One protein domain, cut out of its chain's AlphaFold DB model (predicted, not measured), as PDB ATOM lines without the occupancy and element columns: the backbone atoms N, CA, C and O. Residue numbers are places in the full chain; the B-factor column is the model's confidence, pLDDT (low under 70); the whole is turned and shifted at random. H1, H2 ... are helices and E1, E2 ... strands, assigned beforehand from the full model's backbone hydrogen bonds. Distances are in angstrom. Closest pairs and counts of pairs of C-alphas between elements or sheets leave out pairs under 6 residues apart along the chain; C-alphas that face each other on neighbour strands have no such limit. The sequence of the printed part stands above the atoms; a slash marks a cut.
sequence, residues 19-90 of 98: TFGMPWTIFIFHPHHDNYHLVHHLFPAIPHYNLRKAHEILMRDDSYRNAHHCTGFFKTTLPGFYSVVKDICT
ATOM      1  N   THR A  19       5.948  -4.890 -13.153       78.75
ATOM      2  CA  THR A  19       6.559  -3.606 -12.808       78.75
ATOM      3  C   THR A  19       7.194  -3.700 -11.431       78.75
ATOM      4  O   THR A  19       6.526  -3.659 -10.407       78.75
ATOM      5  N   PHE A  20       8.512  -3.782 -11.381       78.25
ATOM      6  CA  PHE A  20       9.293  -3.679 -10.153       78.25
ATOM      7  C   PHE A  20       9.700  -2.227  -9.928       78.25
ATOM      8  O   PHE A  20       9.714  -1.443 -10.864       78.25
ATOM      9  N   GLY A  21      10.019  -1.806  -8.712       72.31
ATOM     10  CA  GLY A  21      10.337  -0.405  -8.447       72.31
ATOM     11  C   GLY A  21      10.595  -0.129  -6.976       72.31
ATOM     12  O   GLY A  21      10.637  -1.047  -6.160       72.31
ATOM     13  N   MET A  22      10.753   1.150  -6.633       74.75
ATOM     14  CA  MET A  22      10.909   1.554  -5.236       74.75
ATOM     15  C   MET A  22       9.636   1.214  -4.447       74.75
ATOM     16  O   MET A  22       8.541   1.443  -4.974       74.75
ATOM     17  N   PRO A  23       9.739   0.746  -3.189       71.00
ATOM     18  CA  PRO A  23       8.578   0.343  -2.393       71.00
ATOM     19  C   PRO A  23       7.465   1.399  -2.337       71.00
ATOM     20  O   PRO A  23       6.295   1.052  -2.462       71.00
ATOM     21  N   TRP A  24       7.811   2.692  -2.259       72.00
ATOM     22  CA  TRP A  24       6.821   3.776  -2.286       72.00
ATOM     23  C   TRP A  24       6.096   3.895  -3.637       72.00
ATOM     24  O   TRP A  24       4.902   4.170  -3.672       72.00
ATOM     25  N   THR A  25       6.784   3.661  -4.762       71.19
ATOM     26  CA  THR A  25       6.157   3.709  -6.095       71.19
ATOM     27  C   THR A  25       5.252   2.510  -6.323       71.19
ATOM     28  O   THR A  25       4.182   2.656  -6.901       71.19
ATOM     29  N   ILE A  26       5.648   1.335  -5.831       76.44
ATOM     30  CA  ILE A  26       4.807   0.138  -5.872       76.44
ATOM     31  C   ILE A  26       3.560   0.367  -5.016       76.44
ATOM     32  O   ILE A  26       2.459   0.133  -5.490       76.44
ATOM     33  N   PHE A  27       3.713   0.907  -3.807       74.94
ATOM     34  CA  PHE A  27       2.584   1.185  -2.923       74.94
ATOM     35  C   PHE A  27       1.570   2.173  -3.526       74.94
ATOM     36  O   PHE A  27       0.368   1.967  -3.389       74.94
ATOM     37  N   ILE A  28       2.041   3.219  -4.215       75.56
ATOM     38  CA  ILE A  28       1.174   4.253  -4.807       75.56
ATOM     39  C   ILE A  28       0.528   3.790  -6.120       75.56
ATOM     40  O   ILE A  28      -0.655   4.034  -6.334       75.56
ATOM     41  N   PHE A  29       1.295   3.156  -7.012       68.31
ATOM     42  CA  PHE A  29       0.840   2.848  -8.374       68.31
ATOM     43  C   PHE A  29       0.348   1.408  -8.562       68.31
ATOM     44  O   PHE A  29      -0.341   1.142  -9.539       68.31
ATOM     45  N   HIS A  30       0.692   0.494  -7.652       71.06
ATOM     46  CA  HIS A  30       0.369  -0.933  -7.745       71.06
ATOM     47  C   HIS A  30      -0.168  -1.464  -6.400       71.06
ATOM     48  O   HIS A  30       0.462  -2.325  -5.767       71.06
ATOM     49  N   PRO A  31      -1.319  -0.949  -5.923       69.94
ATOM     50  CA  PRO A  31      -1.958  -1.489  -4.729       69.94
ATOM     51  C   PRO A  31      -2.252  -2.992  -4.908       69.94
ATOM     52  O   PRO A  31      -2.432  -3.477  -6.019       69.94
ATOM     53  N   HIS A  32      -2.280  -3.752  -3.809       66.00
ATOM     54  CA  HIS A  32      -2.560  -5.202  -3.803       66.00
ATOM     55  C   HIS A  32      -1.573  -6.115  -4.561       66.00
ATOM     56  O   HIS A  32      -1.938  -7.232  -4.920       66.00
ATOM     57  N   HIS A  33      -0.312  -5.709  -4.731       67.44
ATOM     58  CA  HIS A  33       0.696  -6.467  -5.495       67.44
ATOM     59  C   HIS A  33       0.364  -6.628  -6.987       67.44
ATOM     60  O   HIS A  33       0.829  -7.564  -7.642       67.44
ATOM     61  N   ASP A  34      -0.354  -5.658  -7.554       67.12
ATOM     62  CA  ASP A  34      -0.594  -5.562  -9.001       67.12
ATOM     63  C   ASP A  34       0.705  -5.352  -9.814       67.12
ATOM     64  O   ASP A  34       0.745  -5.366 -11.037       67.12
ATOM     65  N   ASN A  35       1.827  -5.202  -9.114       78.06
ATOM     66  CA  ASN A  35       3.167  -5.104  -9.662       78.06
ATOM     67  C   ASN A  35       3.640  -6.425 -10.322       78.06
ATOM     68  O   ASN A  35       4.568  -6.399 -11.128       78.06
ATOM     69  N   TYR A  36       2.991  -7.559 -10.014       81.50
ATOM     70  CA  TYR A  36       3.200  -8.876 -10.640       81.50
ATOM     71  C   TYR A  36       2.114  -9.221 -11.678       81.50
ATOM     72  O   TYR A  36       1.687 -10.373 -11.785       81.50
ATOM     73  N   HIS A  37       1.624  -8.225 -12.417       82.19
ATOM     74  CA  HIS A  37       0.461  -8.381 -13.290       82.19
ATOM     75  C   HIS A  37       0.609  -9.511 -14.319       82.19
ATOM     76  O   HIS A  37      -0.327 -10.280 -14.523       82.19
ATOM     77  N   LEU A  38       1.796  -9.684 -14.909       81.75
ATOM     78  CA  LEU A  38       2.049 -10.780 -15.849       81.75
ATOM     79  C   LEU A  38       1.917 -12.159 -15.182       81.75
ATOM     80  O   LEU A  38       1.346 -13.076 -15.763       81.75
ATOM     81  N   VAL A  39       2.390 -12.317 -13.940       82.25
ATOM     82  CA  VAL A  39       2.181 -13.567 -13.180       82.25
ATOM     83  C   VAL A  39       0.694 -13.809 -12.947       82.25
ATOM     84  O   VAL A  39       0.236 -14.944 -13.051       82.25
ATOM     85  N   HIS A  40      -0.048 -12.749 -12.627       82.69
ATOM     86  CA  HIS A  40      -1.478 -12.837 -12.376       82.69
ATOM     87  C   HIS A  40      -2.261 -13.263 -13.626       82.69
ATOM     88  O   HIS A  40      -3.166 -14.077 -13.498       82.69
ATOM     89  N   HIS A  41      -1.889 -12.796 -14.823       82.94
ATOM     90  CA  HIS A  41      -2.517 -13.253 -16.073       82.94
ATOM     91  C   HIS A  41      -2.216 -14.714 -16.392       82.94
ATOM     92  O   HIS A  41      -3.127 -15.450 -16.751       82.94
ATOM     93  N   LEU A  42      -0.973 -15.160 -16.200       83.00
ATOM     94  CA  LEU A  42      -0.606 -16.560 -16.446       83.00
ATOM     95  C   LEU A  42      -1.241 -17.517 -15.428       83.00
ATOM     96  O   LEU A  42      -1.590 -18.650 -15.755       83.00
ATOM     97  N   PHE A  43      -1.361 -17.079 -14.173       85.25
ATOM     98  CA  PHE A  43      -1.831 -17.907 -13.067       85.25
ATOM     99  C   PHE A  43      -2.779 -17.131 -12.137       85.25
ATOM    100  O   PHE A  43      -2.445 -16.885 -10.972       85.25
ATOM    101  N   PRO A  44      -4.001 -16.794 -12.591       83.69
ATOM    102  CA  PRO A  44      -4.949 -15.984 -11.816       83.69
ATOM    103  C   PRO A  44      -5.432 -16.686 -10.542       83.69
ATOM    104  O   PRO A  44      -5.860 -16.035  -9.591       83.69
ATOM    105  N   ALA A  45      -5.322 -18.018 -10.494       85.69
ATOM    106  CA  ALA A  45      -5.633 -18.827  -9.320       85.69
ATOM    107  C   ALA A  45      -4.618 -18.664  -8.168       85.69
ATOM    108  O   ALA A  45      -4.901 -19.089  -7.047       85.69
ATOM    109  N   ILE A  46      -3.439 -18.074  -8.413       84.88
ATOM    110  CA  ILE A  46      -2.433 -17.844  -7.371       84.88
ATOM    111  C   ILE A  46      -2.829 -16.604  -6.557       84.88
ATOM    112  O   ILE A  46      -2.933 -15.508  -7.109       84.88
ATOM    113  N   PRO A  47      -2.994 -16.729  -5.228       83.94
ATOM    114  CA  PRO A  47      -3.283 -15.582  -4.380       83.94
ATOM    115  C   PRO A  47      -2.173 -14.524  -4.446       83.94
ATOM    116  O   PRO A  47      -0.990 -14.863  -4.492       83.94
ATOM    117  N   HIS A  48      -2.538 -13.241  -4.349       77.19
ATOM    118  CA  HIS A  48      -1.616 -12.103  -4.501       77.19
ATOM    119  C   HIS A  48      -0.358 -12.178  -3.612       77.19
ATOM    120  O   HIS A  48       0.734 -11.810  -4.035       77.19
ATOM    121  N   TYR A  49      -0.472 -12.722  -2.395       80.81
ATOM    122  CA  TYR A  49       0.655 -12.901  -1.468       80.81
ATOM    123  C   TYR A  49       1.667 -13.979  -1.905       80.81
ATOM    124  O   TYR A  49       2.797 -13.998  -1.416       80.81
ATOM    125  N   ASN A  50       1.290 -14.867  -2.830       85.19
ATOM    126  CA  ASN A  50       2.156 -15.896  -3.406       85.19
ATOM    127  C   ASN A  50       2.720 -15.510  -4.784       85.19
ATOM    128  O   ASN A  50       3.590 -16.224  -5.285       85.19
ATOM    129  N   LEU A  51       2.306 -14.380  -5.374       84.12
ATOM    130  CA  LEU A  51       2.774 -13.958  -6.701       84.12
ATOM    131  C   LEU A  51       4.290 -13.750  -6.754       84.12
ATOM    132  O   LEU A  51       4.915 -14.127  -7.741       84.12
ATOM    133  N   ARG A  52       4.911 -13.258  -5.671       83.19
ATOM    134  CA  ARG A  52       6.379 -13.156  -5.584       83.19
ATOM    135  C   ARG A  52       7.061 -14.518  -5.728       83.19
ATOM    136  O   ARG A  52       8.004 -14.654  -6.495       83.19
ATOM    137  N   LYS A  53       6.561 -15.536  -5.021       85.06
ATOM    138  CA  LYS A  53       7.117 -16.897  -5.089       85.06
ATOM    139  C   LYS A  53       6.919 -17.503  -6.476       85.06
ATOM    140  O   LYS A  53       7.820 -18.145  -7.000       85.06
ATOM    141  N   ALA A  54       5.751 -17.283  -7.076       86.62
ATOM    142  CA  ALA A  54       5.469 -17.731  -8.434       86.62
ATOM    143  C   ALA A  54       6.410 -17.064  -9.449       86.62
ATOM    144  O   ALA A  54       6.998 -17.758 -10.270       86.62
ATOM    145  N   HIS A  55       6.636 -15.753  -9.334       88.00
ATOM    146  CA  HIS A  55       7.613 -15.031 -10.148       88.00
ATOM    147  C   HIS A  55       9.025 -15.626 -10.030       88.00
ATOM    148  O   HIS A  55       9.647 -15.914 -11.047       88.00
ATOM    149  N   GLU A  56       9.513 -15.876  -8.811       87.31
ATOM    150  CA  GLU A  56      10.836 -16.481  -8.575       87.31
ATOM    151  C   GLU A  56      10.983 -17.864  -9.236       87.31
ATOM    152  O   GLU A  56      12.051 -18.199  -9.754       87.31
ATOM    153  N   ILE A  57       9.915 -18.668  -9.247       88.75
ATOM    154  CA  ILE A  57       9.891 -19.970  -9.928       88.75
ATOM    155  C   ILE A  57       9.895 -19.778 -11.448       88.75
ATOM    156  O   ILE A  57      10.683 -20.425 -12.136       88.75
ATOM    157  N   LEU A  58       9.055 -18.879 -11.963       85.81
ATOM    158  CA  LEU A  58       8.921 -18.615 -13.397       85.81
ATOM    159  C   LEU A  58      10.185 -17.998 -14.002       85.81
ATOM    160  O   LEU A  58      10.494 -18.266 -15.153       85.81
ATOM    161  N   MET A  59      10.982 -17.263 -13.226       85.00
ATOM    162  CA  MET A  59      12.286 -16.748 -13.669       85.00
ATOM    163  C   MET A  59      13.297 -17.842 -14.053       85.00
ATOM    164  O   MET A  59      14.331 -17.536 -14.657       85.00
ATOM    165  N   ARG A  60      13.030 -19.113 -13.718       87.00
ATOM    166  CA  ARG A  60      13.820 -20.266 -14.181       87.00
ATOM    167  C   ARG A  60      13.540 -20.630 -15.639       87.00
ATOM    168  O   ARG A  60      14.392 -21.263 -16.248       87.00
ATOM    169  N   ASP A  61      12.393 -20.228 -16.172       85.62
ATOM    170  CA  ASP A  61      12.013 -20.424 -17.566       85.62
ATOM    171  C   ASP A  61      12.546 -19.268 -18.428       85.62
ATOM    172  O   ASP A  61      12.349 -18.093 -18.107       85.62
ATOM    173  N   ASP A  62      13.237 -19.593 -19.522       81.62
ATOM    174  CA  ASP A  62      13.854 -18.583 -20.387       81.62
ATOM    175  C   ASP A  62      12.817 -17.761 -21.169       81.62
ATOM    176  O   ASP A  62      13.041 -16.578 -21.430       81.62
ATOM    177  N   SER A  63      11.654 -18.331 -21.496       79.19
ATOM    178  CA  SER A  63      10.581 -17.599 -22.184       79.19
ATOM    179  C   SER A  63       9.944 -16.570 -21.254       79.19
ATOM    180  O   SER A  63       9.704 -15.432 -21.655       79.19
ATOM    181  N   TYR A  64       9.734 -16.933 -19.987       82.12
ATOM    182  CA  TYR A  64       9.250 -15.984 -18.988       82.12
ATOM    183  C   TYR A  64      10.307 -14.937 -18.616       82.12
ATOM    184  O   TYR A  64       9.973 -13.767 -18.436       82.12
ATOM    185  N   ARG A  65      11.587 -15.316 -18.518       80.81
ATOM    186  CA  ARG A  65      12.681 -14.381 -18.199       80.81
ATOM    187  C   ARG A  65      12.820 -13.269 -19.242       80.81
ATOM    188  O   ARG A  65      13.108 -12.136 -18.869       80.81
ATOM    189  N   ASN A  66      12.576 -13.589 -20.513       78.06
ATOM    190  CA  ASN A  66      12.616 -12.636 -21.624       78.06
ATOM    191  C   ASN A  66      11.302 -11.854 -21.820       78.06
ATOM    192  O   ASN A  66      11.219 -11.009 -22.711       78.06
ATOM    193  N   ALA A  67      10.276 -12.114 -21.003       80.06
ATOM    194  CA  ALA A  67       9.036 -11.347 -21.022       80.06
ATOM    195  C   ALA A  67       9.231  -9.926 -20.453       80.06
ATOM    196  O   ALA A  67      10.300  -9.546 -19.970       80.06
ATOM    197  N   HIS A  68       8.178  -9.110 -20.501       75.56
ATOM    198  CA  HIS A  68       8.258  -7.707 -20.101       75.56
ATOM    199  C   HIS A  68       8.381  -7.549 -18.575       75.56
ATOM    200  O   HIS A  68       7.386  -7.505 -17.849       75.56
ATOM    201  N   HIS A  69       9.617  -7.396 -18.088       78.75
ATOM    202  CA  HIS A  69       9.933  -7.030 -16.702       78.75
ATOM    203  C   HIS A  69      10.480  -5.601 -16.657       78.75
ATOM    204  O   HIS A  69      11.643  -5.344 -16.967       78.75
ATOM    205  N   CYS A  70       9.636  -4.645 -16.278       73.06
ATOM    206  CA  CYS A  70      10.036  -3.250 -16.119       73.06
ATOM    207  C   CYS A  70      10.540  -3.004 -14.695       73.06
ATOM    208  O   CYS A  70       9.937  -3.478 -13.734       73.06
ATOM    209  N   THR A  71      11.607  -2.220 -14.530       71.31
ATOM    210  CA  THR A  71      12.050  -1.743 -13.212       71.31
ATOM    211  C   THR A  71      11.927  -0.219 -13.174       71.31
ATOM    212  O   THR A  71      12.706   0.520 -13.763       71.31
ATOM    213  N   GLY A  72      10.896   0.270 -12.500       63.41
ATOM    214  CA  GLY A  72      10.558   1.673 -12.313       63.41
ATOM    215  C   GLY A  72       9.483   2.157 -13.283       63.41
ATOM    216  O   GLY A  72       9.419   1.750 -14.440       63.41
ATOM    217  N   PHE A  73       8.636   3.077 -12.818       64.00
ATOM    218  CA  PHE A  73       7.605   3.683 -13.662       64.00
ATOM    219  C   PHE A  73       8.208   4.734 -14.612       64.00
ATOM    220  O   PHE A  73       8.091   4.617 -15.828       64.00
ATOM    221  N   PHE A  74       8.934   5.720 -14.064       63.28
ATOM    222  CA  PHE A  74       9.519   6.832 -14.832       63.28
ATOM    223  C   PHE A  74      10.966   6.575 -15.280       63.28
ATOM    224  O   PHE A  74      11.301   6.754 -16.449       63.28
ATOM    225  N   LYS A  75      11.831   6.126 -14.363       59.72
ATOM    226  CA  LYS A  75      13.239   5.791 -14.626       59.72
ATOM    227  C   LYS A  75      13.597   4.480 -13.937       59.72
ATOM    228  O   LYS A  75      13.129   4.233 -12.826       59.72
ATOM    229  N   THR A  76      14.434   3.682 -14.593       59.59
ATOM    230  CA  THR A  76      15.049   2.512 -13.968       59.59
ATOM    231  C   THR A  76      16.238   2.922 -13.110       59.59
ATOM    232  O   THR A  76      16.948   3.875 -13.431       59.59
ATOM    233  N   THR A  77      16.447   2.205 -12.011       58.84
ATOM    234  CA  THR A  77      17.658   2.297 -11.187       58.84
ATOM    235  C   THR A  77      18.620   1.134 -11.442       58.84
ATOM    236  O   THR A  77      19.662   1.073 -10.797       58.84
ATOM    237  N   LEU A  78      18.283   0.212 -12.354       60.03
ATOM    238  CA  LEU A  78      19.068  -0.983 -12.657       60.03
ATOM    239  C   LEU A  78      19.560  -0.953 -14.117       60.03
ATOM    240  O   LEU A  78      18.749  -0.788 -15.031       60.03
ATOM    241  N   PRO A  79      20.871  -1.125 -14.367       53.44
ATOM    242  CA  PRO A  79      21.388  -1.226 -15.727       53.44
ATOM    243  C   PRO A  79      20.814  -2.473 -16.420       53.44
ATOM    244  O   PRO A  79      20.802  -3.555 -15.838       53.44
ATOM    245  N   GLY A  80      20.320  -2.313 -17.652       58.84
ATOM    246  CA  GLY A  80      19.749  -3.403 -18.461       58.84
ATOM    247  C   GLY A  80      18.228  -3.585 -18.372       58.84
ATOM    248  O   GLY A  80      17.684  -4.408 -19.097       58.84
ATOM    249  N   PHE A  81      17.521  -2.807 -17.547       63.16
ATOM    250  CA  PHE A  81      16.059  -2.872 -17.444       63.16
ATOM    251  C   PHE A  81      15.379  -1.615 -18.005       63.16
ATOM    252  O   PHE A  81      15.952  -0.526 -18.024       63.16
ATOM    253  N   TYR A  82      14.128  -1.745 -18.448       66.81
ATOM    254  CA  TYR A  82      13.341  -0.626 -18.978       66.81
ATOM    255  C   TYR A  82      12.408  -0.053 -17.907       66.81
ATOM    256  O   TYR A  82      11.924  -0.779 -17.036       66.81
ATOM    257  N   SER A  83      12.149   1.260 -17.962       71.25
ATOM    258  CA  SER A  83      11.044   1.859 -17.208       71.25
ATOM    259  C   SER A  83       9.731   1.683 -17.966       71.25
ATOM    260  O   SER A  83       9.744   1.597 -19.192       71.25
ATOM    261  N   VAL A  84       8.599   1.682 -17.259       68.38
ATOM    262  CA  VAL A  84       7.265   1.537 -17.874       68.38
ATOM    263  C   VAL A  84       7.041   2.580 -18.970       68.38
ATOM    264  O   VAL A  84       6.624   2.230 -20.067       68.38
ATOM    265  N   VAL A  85       7.398   3.846 -18.723       69.62
ATOM    266  CA  VAL A  85       7.287   4.917 -19.730       69.62
ATOM    267  C   VAL A  85       8.170   4.640 -20.946       69.62
ATOM    268  O   VAL A  85       7.712   4.766 -22.077       69.62
ATOM    269  N   LYS A  86       9.429   4.237 -20.731       68.06
ATOM    270  CA  LYS A  86      10.349   3.942 -21.836       68.06
ATOM    271  C   LYS A  86       9.855   2.754 -22.656       68.06
ATOM    272  O   LYS A  86       9.934   2.793 -23.875       68.06
ATOM    273  N   ASP A  87       9.326   1.733 -21.997       68.44
ATOM    274  CA  ASP A  87       8.783   0.549 -22.648       68.44
ATOM    275  C   ASP A  87       7.502   0.856 -23.448       68.44
ATOM    276  O   ASP A  87       7.378   0.387 -24.572       68.44
ATOM    277  N   ILE A  88       6.608   1.711 -22.936       69.12
ATOM    278  CA  ILE A  88       5.422   2.192 -23.676       69.12
ATOM    279  C   ILE A  88       5.825   3.025 -24.902       69.12
ATOM    280  O   ILE A  88       5.207   2.913 -25.959       69.12
ATOM    281  N   CYS A  89       6.845   3.878 -24.771       70.56
ATOM    282  CA  CYS A  89       7.300   4.752 -25.852       70.56
ATOM    283  C   CYS A  89       8.209   4.055 -26.878       70.56
ATOM    284  O   CYS A  89       8.491   4.657 -27.913       70.56
ATOM    285  N   THR A  90       8.678   2.830 -26.613       64.69
ATOM    286  CA  THR A  90       9.525   2.075 -27.548       64.69
ATOM    287  C   THR A  90       8.654   1.097 -28.344       64.69
ATOM    288  O   THR A  90       8.119   0.151 -27.763       64.69
TER     289      THR A  90
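AT A GLANCE: This is residues 19 to 90 of the 98 residues of the protein "Fatty acid desaturase family protein" of Staphylococcus delphini (UniProt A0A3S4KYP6). Short helices follow one another round a ring, H1, the touching pair H2 and H3, then H4; it closes where E1 pairs in parallel with residues 19 to 20, and H5 lies beyond E1. The 72 printed residues, mostly helix, hold H1 to H4, E1 and H5 in that order; E1 pairs with no named strand. The whole is compact, radius of gyration of the C-alphas 12.1 A, spanning 31 by 28 by 18 A.

IN THESE COORDINATES: H2, residues 31 to 42, spans 19.1 A from (-1.958, -1.489, -4.729); H3, residues 48 to 58, spans 15.3 A. H1 is residues 23 to 29, H4 62 to 65, E1 69 to 71, and H5 84 to 89, ending at (7.300, 4.752, -25.852).

HOW THE PARTS SIT: H2 and H3 touch at a steep tilt of 44 degrees, the same way; their closest C-alphas, His 33 and His 48, are 6.2 A apart. H1 is close but not clearly touching H2. Every O i to N i+4 pair is within hydrogen-bond range in H1 and H5, 5 of 7 in H3, 3 of 8 in H2, with 7 of 9 O i to N i+3.

THE WHOLE: The printed part has no cut. The link E1 to H5 is long; pLDDT is under 70 for 22 residues, among them 72 to 82.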